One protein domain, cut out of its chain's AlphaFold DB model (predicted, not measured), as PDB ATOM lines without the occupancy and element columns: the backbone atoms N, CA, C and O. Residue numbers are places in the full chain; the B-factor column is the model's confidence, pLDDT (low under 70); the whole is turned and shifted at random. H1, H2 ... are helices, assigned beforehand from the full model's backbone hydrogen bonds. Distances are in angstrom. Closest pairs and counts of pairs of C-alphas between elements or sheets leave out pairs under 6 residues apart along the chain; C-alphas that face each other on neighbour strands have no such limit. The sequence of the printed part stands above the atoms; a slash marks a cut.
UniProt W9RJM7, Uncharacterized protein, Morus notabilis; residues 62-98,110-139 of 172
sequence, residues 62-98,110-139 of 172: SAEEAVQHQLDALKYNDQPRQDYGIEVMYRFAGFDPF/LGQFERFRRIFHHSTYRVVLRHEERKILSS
ATOM      1  N   SER A  62     227.741 340.079 187.266       87.94
ATOM      2  CA  SER A  62     228.172 341.332 187.878       87.94
ATOM      3  C   SER A  62     228.680 342.307 186.803       87.94
ATOM      4  O   SER A  62     228.995 341.915 185.674       87.94
ATOM      5  N   ALA A  63     228.780 343.597 187.138       86.50
ATOM      6  CA  ALA A  63     229.337 344.591 186.217       86.50
ATOM      7  C   ALA A  63     230.773 344.230 185.788       86.50
ATOM      8  O   ALA A  63     231.134 344.362 184.619       86.50
ATOM      9  N   GLU A  64     231.572 343.715 186.724       88.25
ATOM     10  CA  GLU A  64     232.957 343.308 186.487       88.25
ATOM     11  C   GLU A  64     233.032 342.074 185.587       88.25
ATOM     12  O   GLU A  64     233.792 342.063 184.620       88.25
ATOM     13  N   GLU A  65     232.190 341.071 185.839       90.31
ATOM     14  CA  GLU A  65     232.099 339.865 185.011       90.31
ATOM     15  C   GLU A  65     231.659 340.194 183.584       90.31
ATOM     16  O   GLU A  65     232.223 339.674 182.620       90.31
ATOM     17  N   ALA A  66     230.684 341.093 183.426       89.56
ATOM     18  CA  ALA A  66     230.225 341.544 182.119       89.56
ATOM     19  C   ALA A  66     231.363 342.194 181.318       89.56
ATOM     20  O   ALA A  66     231.580 341.838 180.158       89.56
ATOM     21  N   VAL A  67     232.127 343.096 181.941       89.88
ATOM     22  CA  VAL A  67     233.301 343.727 181.317       89.88
ATOM     23  C   VAL A  67     234.388 342.693 181.025       89.88
ATOM     24  O   VAL A  67     234.999 342.714 179.956       89.88
ATOM     25  N   GLN A  68     234.615 341.744 181.930       91.19
ATOM     26  CA  GLN A  68     235.611 340.699 181.735       91.19
ATOM     27  C   GLN A  68     235.287 339.832 180.518       91.19
ATOM     28  O   GLN A  68     236.151 339.611 179.672       91.19
ATOM     29  N   HIS A  69     234.027 339.426 180.383       91.62
ATOM     30  CA  HIS A  69     233.519 338.680 179.242       91.62
ATOM     31  C   HIS A  69     233.612 339.442 177.918       91.62
ATOM     32  O   HIS A  69     233.972 338.862 176.891       91.62
ATOM     33  N   GLN A  70     233.307 340.739 177.930       91.75
ATOM     34  CA  GLN A  70     233.470 341.609 176.766       91.75
ATOM     35  C   GLN A  70     234.931 341.674 176.313       91.75
ATOM     36  O   GLN A  70     235.234 341.496 175.132       91.75
ATOM     37  N   LEU A  71     235.849 341.887 177.257       93.19
ATOM     38  CA  LEU A  71     237.274 341.971 176.963       93.19
ATOM     39  C   LEU A  71     237.844 340.608 176.535       93.19
ATOM     40  O   LEU A  71     238.636 340.549 175.601       93.19
ATOM     41  N   ASP A  72     237.398 339.499 177.125       93.12
ATOM     42  CA  ASP A  72     237.759 338.154 176.653       93.12
ATOM     43  C   ASP A  72     237.344 337.916 175.199       93.12
ATOM     44  O   ASP A  72     238.132 337.401 174.404       93.12
ATOM     45  N   ALA A  73     236.138 338.341 174.820       93.00
ATOM     46  CA  ALA A  73     235.675 338.221 173.444       93.00
ATOM     47  C   ALA A  73     236.522 339.070 172.477       93.00
ATOM     48  O   ALA A  73     236.855 338.620 171.383       93.00
ATOM     49  N   LEU A  74     236.924 340.275 172.890       93.44
ATOM     50  CA  LEU A  74     237.775 341.167 172.096       93.44
ATOM     51  C   LEU A  74     239.221 340.671 171.963       93.44
ATOM     52  O   LEU A  74     239.851 340.887 170.923       93.44
ATOM     53  N   LYS A  75     239.743 339.976 172.979       94.31
ATOM     54  CA  LYS A  75     241.051 339.309 172.920       94.31
ATOM     55  C   LYS A  75     241.089 338.260 171.805       94.31
ATOM     56  O   LYS A  75     242.064 338.191 171.062       94.31
ATOM     57  N   TYR A  76     240.000 337.513 171.621       93.06
ATOM     58  CA  TYR A  76     239.863 336.491 170.578       93.06
ATOM     59  C   TYR A  76     238.856 336.893 169.493       93.06
ATOM     60  O   TYR A  76     238.013 336.095 169.086       93.06
ATOM     61  N   ASN A  77     238.959 338.136 169.007       90.88
ATOM     62  CA  ASN A  77     237.943 338.757 168.153       90.88
ATOM     63  C   ASN A  77     237.511 337.923 166.936       90.88
ATOM     64  O   ASN A  77     236.347 337.973 166.573       90.88
ATOM     65  N   ASP A  78     238.411 337.172 166.304       91.62
ATOM     66  CA  ASP A  78     238.123 336.472 165.041       91.62
ATOM     67  C   ASP A  78     237.805 334.979 165.210       91.62
ATOM     68  O   ASP A  78     237.885 334.206 164.254       91.62
ATOM     69  N   GLN A  79     237.450 334.555 166.425       87.38
ATOM     70  CA  GLN A  79     237.060 333.181 166.728       87.38
ATOM     71  C   GLN A  79     235.693 333.153 167.421       87.38
ATOM     72  O   GLN A  79     235.496 333.886 168.386       87.38
ATOM     73  N   PRO A  80     234.741 332.306 166.981       88.50
ATOM     74  CA  PRO A  80     234.845 331.322 165.894       88.50
ATOM     75  C   PRO A  80     234.692 331.908 164.477       88.50
ATOM     76  O   PRO A  80     234.865 331.187 163.499       88.50
ATOM     77  N   ARG A  81     234.332 333.187 164.351       88.69
ATOM     78  CA  ARG A  81     234.113 333.889 163.077       88.69
ATOM     79  C   ARG A  81     234.763 335.268 163.121       88.69
ATOM     80  O   ARG A  81     235.017 335.783 164.206       88.69
ATOM     81  N   GLN A  82     235.000 335.860 161.954       89.81
ATOM     82  CA  GLN A  82     235.568 337.204 161.852       89.81
ATOM     83  C   GLN A  82     234.719 338.225 162.621       89.81
ATOM     84  O   GLN A  82     233.493 338.199 162.518       89.81
ATOM     85  N   ASP A  83     235.376 339.129 163.352       90.56
ATOM     86  CA  ASP A  83     234.719 340.191 164.128       90.56
ATOM     87  C   ASP A  83     233.687 339.689 165.167       90.56
ATOM     88  O   ASP A  83     232.805 340.435 165.598       90.56
ATOM     89  N   TYR A  84     233.810 338.436 165.622       91.50
ATOM     90  CA  TYR A  84     232.988 337.858 166.686       91.50
ATOM     91  C   TYR A  84     233.086 338.628 168.009       91.50
ATOM     92  O   TYR A  84     232.072 338.846 168.669       91.50
ATOM     93  N   GLY A  85     234.280 339.071 168.405       91.94
ATOM     94  CA  GLY A  85     234.463 339.856 169.633       91.94
ATOM     95  C   GLY A  85     233.689 341.174 169.600       91.94
ATOM     96  O   GLY A  85     233.006 341.537 170.558       91.94
ATOM     97  N   ILE A  86     233.728 341.853 168.454       91.75
ATOM     98  CA  ILE A  86     232.945 343.061 168.178       91.75
ATOM     99  C   ILE A  86     231.442 342.757 168.200       91.75
ATOM    100  O   ILE A  86     230.665 343.535 168.743       91.75
ATOM    101  N   GLU A  87     231.008 341.624 167.652       89.12
ATOM    102  CA  GLU A  87     229.605 341.205 167.701       89.12
ATOM    103  C   GLU A  87     229.121 340.958 169.136       89.12
ATOM    104  O   GLU A  87     228.015 341.364 169.503       89.12
ATOM    105  N   VAL A  88     229.953 340.338 169.978       89.81
ATOM    106  CA  VAL A  88     229.670 340.195 171.412       89.81
ATOM    107  C   VAL A  88     229.524 341.572 172.052       89.81
ATOM    108  O   VAL A  88     228.542 341.821 172.749       89.81
ATOM    109  N   MET A  89     230.440 342.496 171.764       90.50
ATOM    110  CA  MET A  89     230.364 343.863 172.277       90.50
ATOM    111  C   MET A  89     229.093 344.591 171.850       90.50
ATOM    112  O   MET A  89     228.453 345.240 172.677       90.50
ATOM    113  N   TYR A  90     228.687 344.429 170.592       87.69
ATOM    114  CA  TYR A  90     227.457 345.003 170.056       87.69
ATOM    115  C   TYR A  90     226.218 344.503 170.811       87.69
ATOM    116  O   TYR A  90     225.349 345.290 171.179       87.69
ATOM    117  N   ARG A  91     226.168 343.207 171.139       84.50
ATOM    118  CA  ARG A  91     225.083 342.630 171.952       84.50
ATOM    119  C   ARG A  91     225.073 343.152 173.381       84.50
ATOM    120  O   ARG A  91     224.007 343.375 173.946       84.50
ATOM    121  N   PHE A  92     226.250 343.318 173.977       86.69
ATOM    122  CA  PHE A  92     226.395 343.843 175.333       86.69
ATOM    123  C   PHE A  92     226.041 345.321 175.455       86.69
ATOM    124  O   PHE A  92     225.564 345.725 176.510       86.69
ATOM    125  N   ALA A  93     226.205 346.104 174.386       83.06
ATOM    126  CA  ALA A  93     225.748 347.489 174.333       83.06
ATOM    127  C   ALA A  93     224.217 347.618 174.462       83.06
ATOM    128  O   ALA A  93     223.707 348.734 174.520       83.06
ATOM    129  N   GLY A  94     223.486 346.496 174.530       69.06
ATOM    130  CA  GLY A  94     222.076 346.495 174.889       69.06
ATOM    131  C   GLY A  94     221.236 347.260 173.879       69.06
ATOM    132  O   GLY A  94     220.272 347.918 174.264       69.06
ATOM    133  N   PHE A  95     221.584 347.192 172.591       55.34
ATOM    134  CA  PHE A  95     220.699 347.710 171.558       55.34
ATOM    135  C   PHE A  95     219.549 346.726 171.324       55.34
ATOM    136  O   PHE A  95     219.507 346.024 170.320       55.34
ATOM    137  N   ASP A  96     218.631 346.659 172.288       56.44
ATOM    138  CA  ASP A  96     217.261 346.206 172.058       56.44
ATOM    139  C   ASP A  96     216.296 346.801 173.107       56.44
ATOM    140  O   ASP A  96     215.920 346.120 174.062       56.44
ATOM    141  N   PRO A  97     215.903 348.090 172.994       45.06
ATOM    142  CA  PRO A  97     214.941 348.700 173.920       45.06
ATOM    143  C   PRO A  97     213.514 348.157 173.747       45.06
ATOM    144  O   PRO A  97     212.671 348.350 174.613       45.06
ATOM    145  N   PHE A  98     213.242 347.499 172.623       45.66
ATOM    146  CA  PHE A  98     211.998 346.815 172.319       45.66
ATOM    147  C   PHE A  98     212.368 345.756 171.311       45.66
ATOM    148  O   PHE A  98     212.777 346.140 170.215       45.66
ATOM    149  N   LEU A 110     220.148 347.440 159.361       70.69
ATOM    150  CA  LEU A 110     220.299 348.746 158.696       70.69
ATOM    151  C   LEU A 110     221.748 349.283 158.695       70.69
ATOM    152  O   LEU A 110     221.971 350.491 158.617       70.69
ATOM    153  N   GLY A 111     222.740 348.390 158.773       74.38
ATOM    154  CA  GLY A 111     224.159 348.739 158.828       74.38
ATOM    155  C   GLY A 111     224.639 349.259 160.187       74.38
ATOM    156  O   GLY A 111     225.700 349.889 160.251       74.38
ATOM    157  N   GLN A 112     223.873 349.064 161.265       81.25
ATOM    158  CA  GLN A 112     224.244 349.490 162.617       81.25
ATOM    159  C   GLN A 112     225.463 348.719 163.122       81.25
ATOM    160  O   GLN A 112     226.427 349.338 163.583       81.25
ATOM    161  N   PHE A 113     225.474 347.403 162.941       84.00
ATOM    162  CA  PHE A 113     226.610 346.535 163.192       84.00
ATOM    163  C   PHE A 113     227.800 346.949 162.337       84.00
ATOM    164  O   PHE A 113     228.890 347.120 162.863       84.00
ATOM    165  N   GLU A 114     227.631 347.222 161.045       85.88
ATOM    166  CA  GLU A 114     228.722 347.668 160.174       85.88
ATOM    167  C   GLU A 114     229.306 349.013 160.613       85.88
ATOM    168  O   GLU A 114     230.507 349.253 160.442       85.88
ATOM    169  N   ARG A 115     228.481 349.913 161.158       85.81
ATOM    170  CA  ARG A 115     228.940 351.178 161.739       85.81
ATOM    171  C   ARG A 115     229.683 350.935 163.051       85.81
ATOM    172  O   ARG A 115     230.763 351.489 163.230       85.81
ATOM    173  N   PHE A 116     229.155 350.074 163.917       88.00
ATOM    174  CA  PHE A 116     229.791 349.673 165.171       88.00
ATOM    175  C   PHE A 116     231.147 349.000 164.921       88.00
ATOM    176  O   PHE A 116     232.174 349.417 165.449       88.00
ATOM    177  N   ARG A 117     231.183 348.042 163.998       90.50
ATOM    178  CA  ARG A 117     232.375 347.340 163.520       90.50
ATOM    179  C   ARG A 117     233.428 348.301 162.982       90.50
ATOM    180  O   ARG A 117     234.605 348.163 163.300       90.50
ATOM    181  N   ARG A 118     233.020 349.324 162.223       90.81
ATOM    182  CA  ARG A 118     233.938 350.368 161.738       90.81
ATOM    183  C   ARG A 118     234.589 351.176 162.857       90.81
ATOM    184  O   ARG A 118     235.749 351.542 162.701       90.81
ATOM    185  N   ILE A 119     233.885 351.434 163.959       90.38
ATOM    186  CA  ILE A 119     234.457 352.147 165.112       90.38
ATOM    187  C   ILE A 119     235.619 351.340 165.696       90.38
ATOM    188  O   ILE A 119     236.703 351.884 165.867       90.38
ATOM    189  N   PHE A 120     235.442 350.035 165.914       90.25
ATOM    190  CA  PHE A 120     236.501 349.176 166.462       90.25
ATOM    191  C   PHE A 120     237.701 349.005 165.525       90.25
ATOM    192  O   PHE A 120     238.836 348.910 165.987       90.25
ATOM    193  N   HIS A 121     237.473 349.018 164.209       92.19
ATOM    194  CA  HIS A 121     238.554 348.982 163.217       92.19
ATOM    195  C   HIS A 121     239.250 350.332 163.009       92.19
ATOM    196  O   HIS A 121     240.275 350.394 162.325       92.19
ATOM    197  N   HIS A 122     238.737 351.415 163.597       93.50
ATOM    198  CA  HIS A 122     239.403 352.710 163.567       93.50
ATOM    199  C   HIS A 122     240.738 352.643 164.320       93.50
ATOM    200  O   HIS A 122     240.856 351.976 165.348       93.50
ATOM    201  N   SER A 123     241.747 353.369 163.835       90.12
ATOM    202  CA  SER A 123     243.115 353.347 164.380       90.12
ATOM    203  C   SER A 123     243.169 353.576 165.893       90.12
ATOM    204  O   SER A 123     243.940 352.914 166.581       90.12
ATOM    205  N   THR A 124     242.306 354.453 166.409       91.56
ATOM    206  CA  THR A 124     242.160 354.763 167.840       91.56
ATOM    207  C   THR A 124     241.765 353.559 168.693       91.56
ATOM    208  O   THR A 124     242.288 353.390 169.789       91.56
ATOM    209  N   TYR A 125     240.841 352.726 168.212       90.00
ATOM    210  CA  TYR A 125     240.239 351.646 169.004       90.00
ATOM    211  C   TYR A 125     240.790 350.268 168.644       90.00
ATOM    212  O   TYR A 125     240.588 349.314 169.391       90.00
ATOM    213  N   ARG A 126     241.556 350.161 167.551       90.19
ATOM    214  CA  ARG A 126     242.151 348.901 167.093       90.19
ATOM    215  C   ARG A 126     243.036 348.237 168.148       90.19
ATOM    216  O   ARG A 126     243.146 347.021 168.153       90.19
ATOM    217  N   VAL A 127     243.631 349.019 169.049       91.38
ATOM    218  CA  VAL A 127     244.438 348.529 170.185       91.38
ATOM    219  C   VAL A 127     243.646 347.670 171.172       91.38
ATOM    220  O   VAL A 127     244.224 346.858 171.885       91.38
ATOM    221  N   VAL A 128     242.324 347.840 171.214       90.75
ATOM    222  CA  VAL A 128     241.433 347.055 172.072       90.75
ATOM    223  C   VAL A 128     241.212 345.653 171.484       90.75
ATOM    224  O   VAL A 128     240.980 344.692 172.224       90.75
ATOM    225  N   LEU A 129     241.317 345.515 170.157       91.75
ATOM    226  CA  LEU A 129     241.223 344.232 169.467       91.75
ATOM    227  C   LEU A 129     242.508 343.433 169.676       91.75
ATOM    228  O   LEU A 129     243.603 343.951 169.471       91.75
ATOM    229  N   ARG A 130     242.369 342.146 170.012       90.50
ATOM    230  CA  ARG A 130     243.503 341.219 170.173       90.50
ATOM    231  C   ARG A 130     244.551 341.694 171.192       90.50
ATOM    232  O   ARG A 130     245.741 341.444 171.020       90.50
ATOM    233  N   HIS A 131     244.111 342.377 172.247       92.06
ATOM    234  CA  HIS A 131     244.989 342.774 173.343       92.06
ATOM    235  C   HIS A 131     245.562 341.546 174.070       92.06
ATOM    236  O   HIS A 131     244.882 340.532 174.245       92.06
ATOM    237  N   GLU A 132     246.812 341.639 174.520       89.19
ATOM    238  CA  GLU A 132     247.486 340.539 175.224       89.19
ATOM    239  C   GLU A 132     246.990 340.420 176.669       89.19
ATOM    240  O   GLU A 132     246.577 339.342 177.115       89.19
ATOM    241  N   GLU A 133     246.956 341.553 177.369       88.00
ATOM    242  CA  GLU A 133     246.607 341.654 178.781       88.00
ATOM    243  C   GLU A 133     245.650 342.815 179.045       88.00
ATOM    244  O   GLU A 133     245.554 343.775 178.279       88.00
ATOM    245  N   ARG A 134     244.923 342.712 180.157       86.19
ATOM    246  CA  ARG A 134     243.988 343.728 180.637       86.19
ATOM    247  C   ARG A 134     244.040 343.782 182.156       86.19
ATOM    248  O   ARG A 134     244.149 342.746 182.809       86.19
ATOM    249  N   LYS A 135     243.911 344.981 182.714       88.88
ATOM    250  CA  LYS A 135     243.830 345.195 184.159       88.88
ATOM    251  C   LYS A 135     242.766 346.239 184.456       88.88
ATOM    252  O   LYS A 135     242.841 347.355 183.951       88.88
ATOM    253  N   ILE A 136     241.790 345.873 185.282       86.06
ATOM    254  CA  ILE A 136     240.813 346.822 185.818       86.06
ATOM    255  C   ILE A 136     241.511 347.570 186.956       86.06
ATOM    256  O   ILE A 136     242.017 346.948 187.888       86.06
ATOM    257  N   LEU A 137     241.614 348.894 186.836       89.25
ATOM    258  CA  LEU A 137     242.299 349.729 187.830       89.25
ATOM    259  C   LEU A 137     241.358 350.186 188.946       89.25
ATOM    260  O   LEU A 137     241.773 350.274 190.096       89.25
ATOM    261  N   SER A 138     240.103 350.465 188.603       86.69
ATOM    262  CA  SER A 138     239.093 350.973 189.527       86.69
ATOM    263  C   SER A 138     237.694 350.671 189.002       86.69
ATOM    264  O   SER A 138     237.463 350.744 187.793       86.69
ATOM    265  N   SER A 139     236.757 350.404 189.908       83.69
ATOM    266  CA  SER A 139     235.320 350.375 189.641       83.69
ATOM    267  C   SER A 139     234.661 351.589 190.300       83.69
ATOM    268  O   SER A 139     235.013 351.976 191.413       83.69
TER     269      SER A 139
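What this domain is: This is residues 62 to 98 and 110 to 139 of the 172 residues of an uncharacterized protein of Morus notabilis (UniProt W9RJM7). Two helices, H1 and H2, make a helical hairpin, and a third, H3, crosses H2 at a steep angle near Ile 86. After H3, residues 122 to 139, with no named element, wind across to the H1 side and run back past H1 as a long tail. The printed part has 67 residues, with three named helices in the order H1, H2, H3 and no named strand. It is all helix by its named elements, though these hold 32 of the 67 residues, under half. The whole is compact, with a radius of gyration of the C-alphas of 12.3 A and spans of 36 by 29 by 24 A.

Where its parts are: Find C-alpha 63 at (229.337, 344.591, 186.217); from there H1 runs 18.5 A to C-alpha 75. H2 is residues 84 to 92, 12.4 A long, beginning at (232.988, 337.858, 166.686). Beyond the cut, H3 is residues 112 to 121, 14.3 A long, ending at (238.554, 348.982, 163.217).

How they stand to each other: Look first at the hairpin of H1 and H2: they touch, H1 with residues 70 to 75 alone, and the closest C-alphas, those of Ala 73 and Gly 85, are 4.3 A apart. They run opposite ways at a shallow tilt of 23 degrees. H2 and H3 touch, the closest C-alphas being those of Ile 86 and Arg 117, 6.4 A apart; they run opposite ways at a steep tilt of 57 degrees. H1 and H3 are apart. In H1, H2 and H3, every O i to N i+4 pair is within hydrogen-bond range.

The domain as a whole: The two C-alphas farthest apart, those of Leu 110 and Leu 137, are 36.5 A apart. The link from H1 to H2 is short. Residues 99 to 109 are not printed, and C-alphas 98 and 110 stand 16.1 A apart across the cut. Look for the low confidence at residues 94 to 98, under 70; the mean pLDDT of the printed part is 86.4.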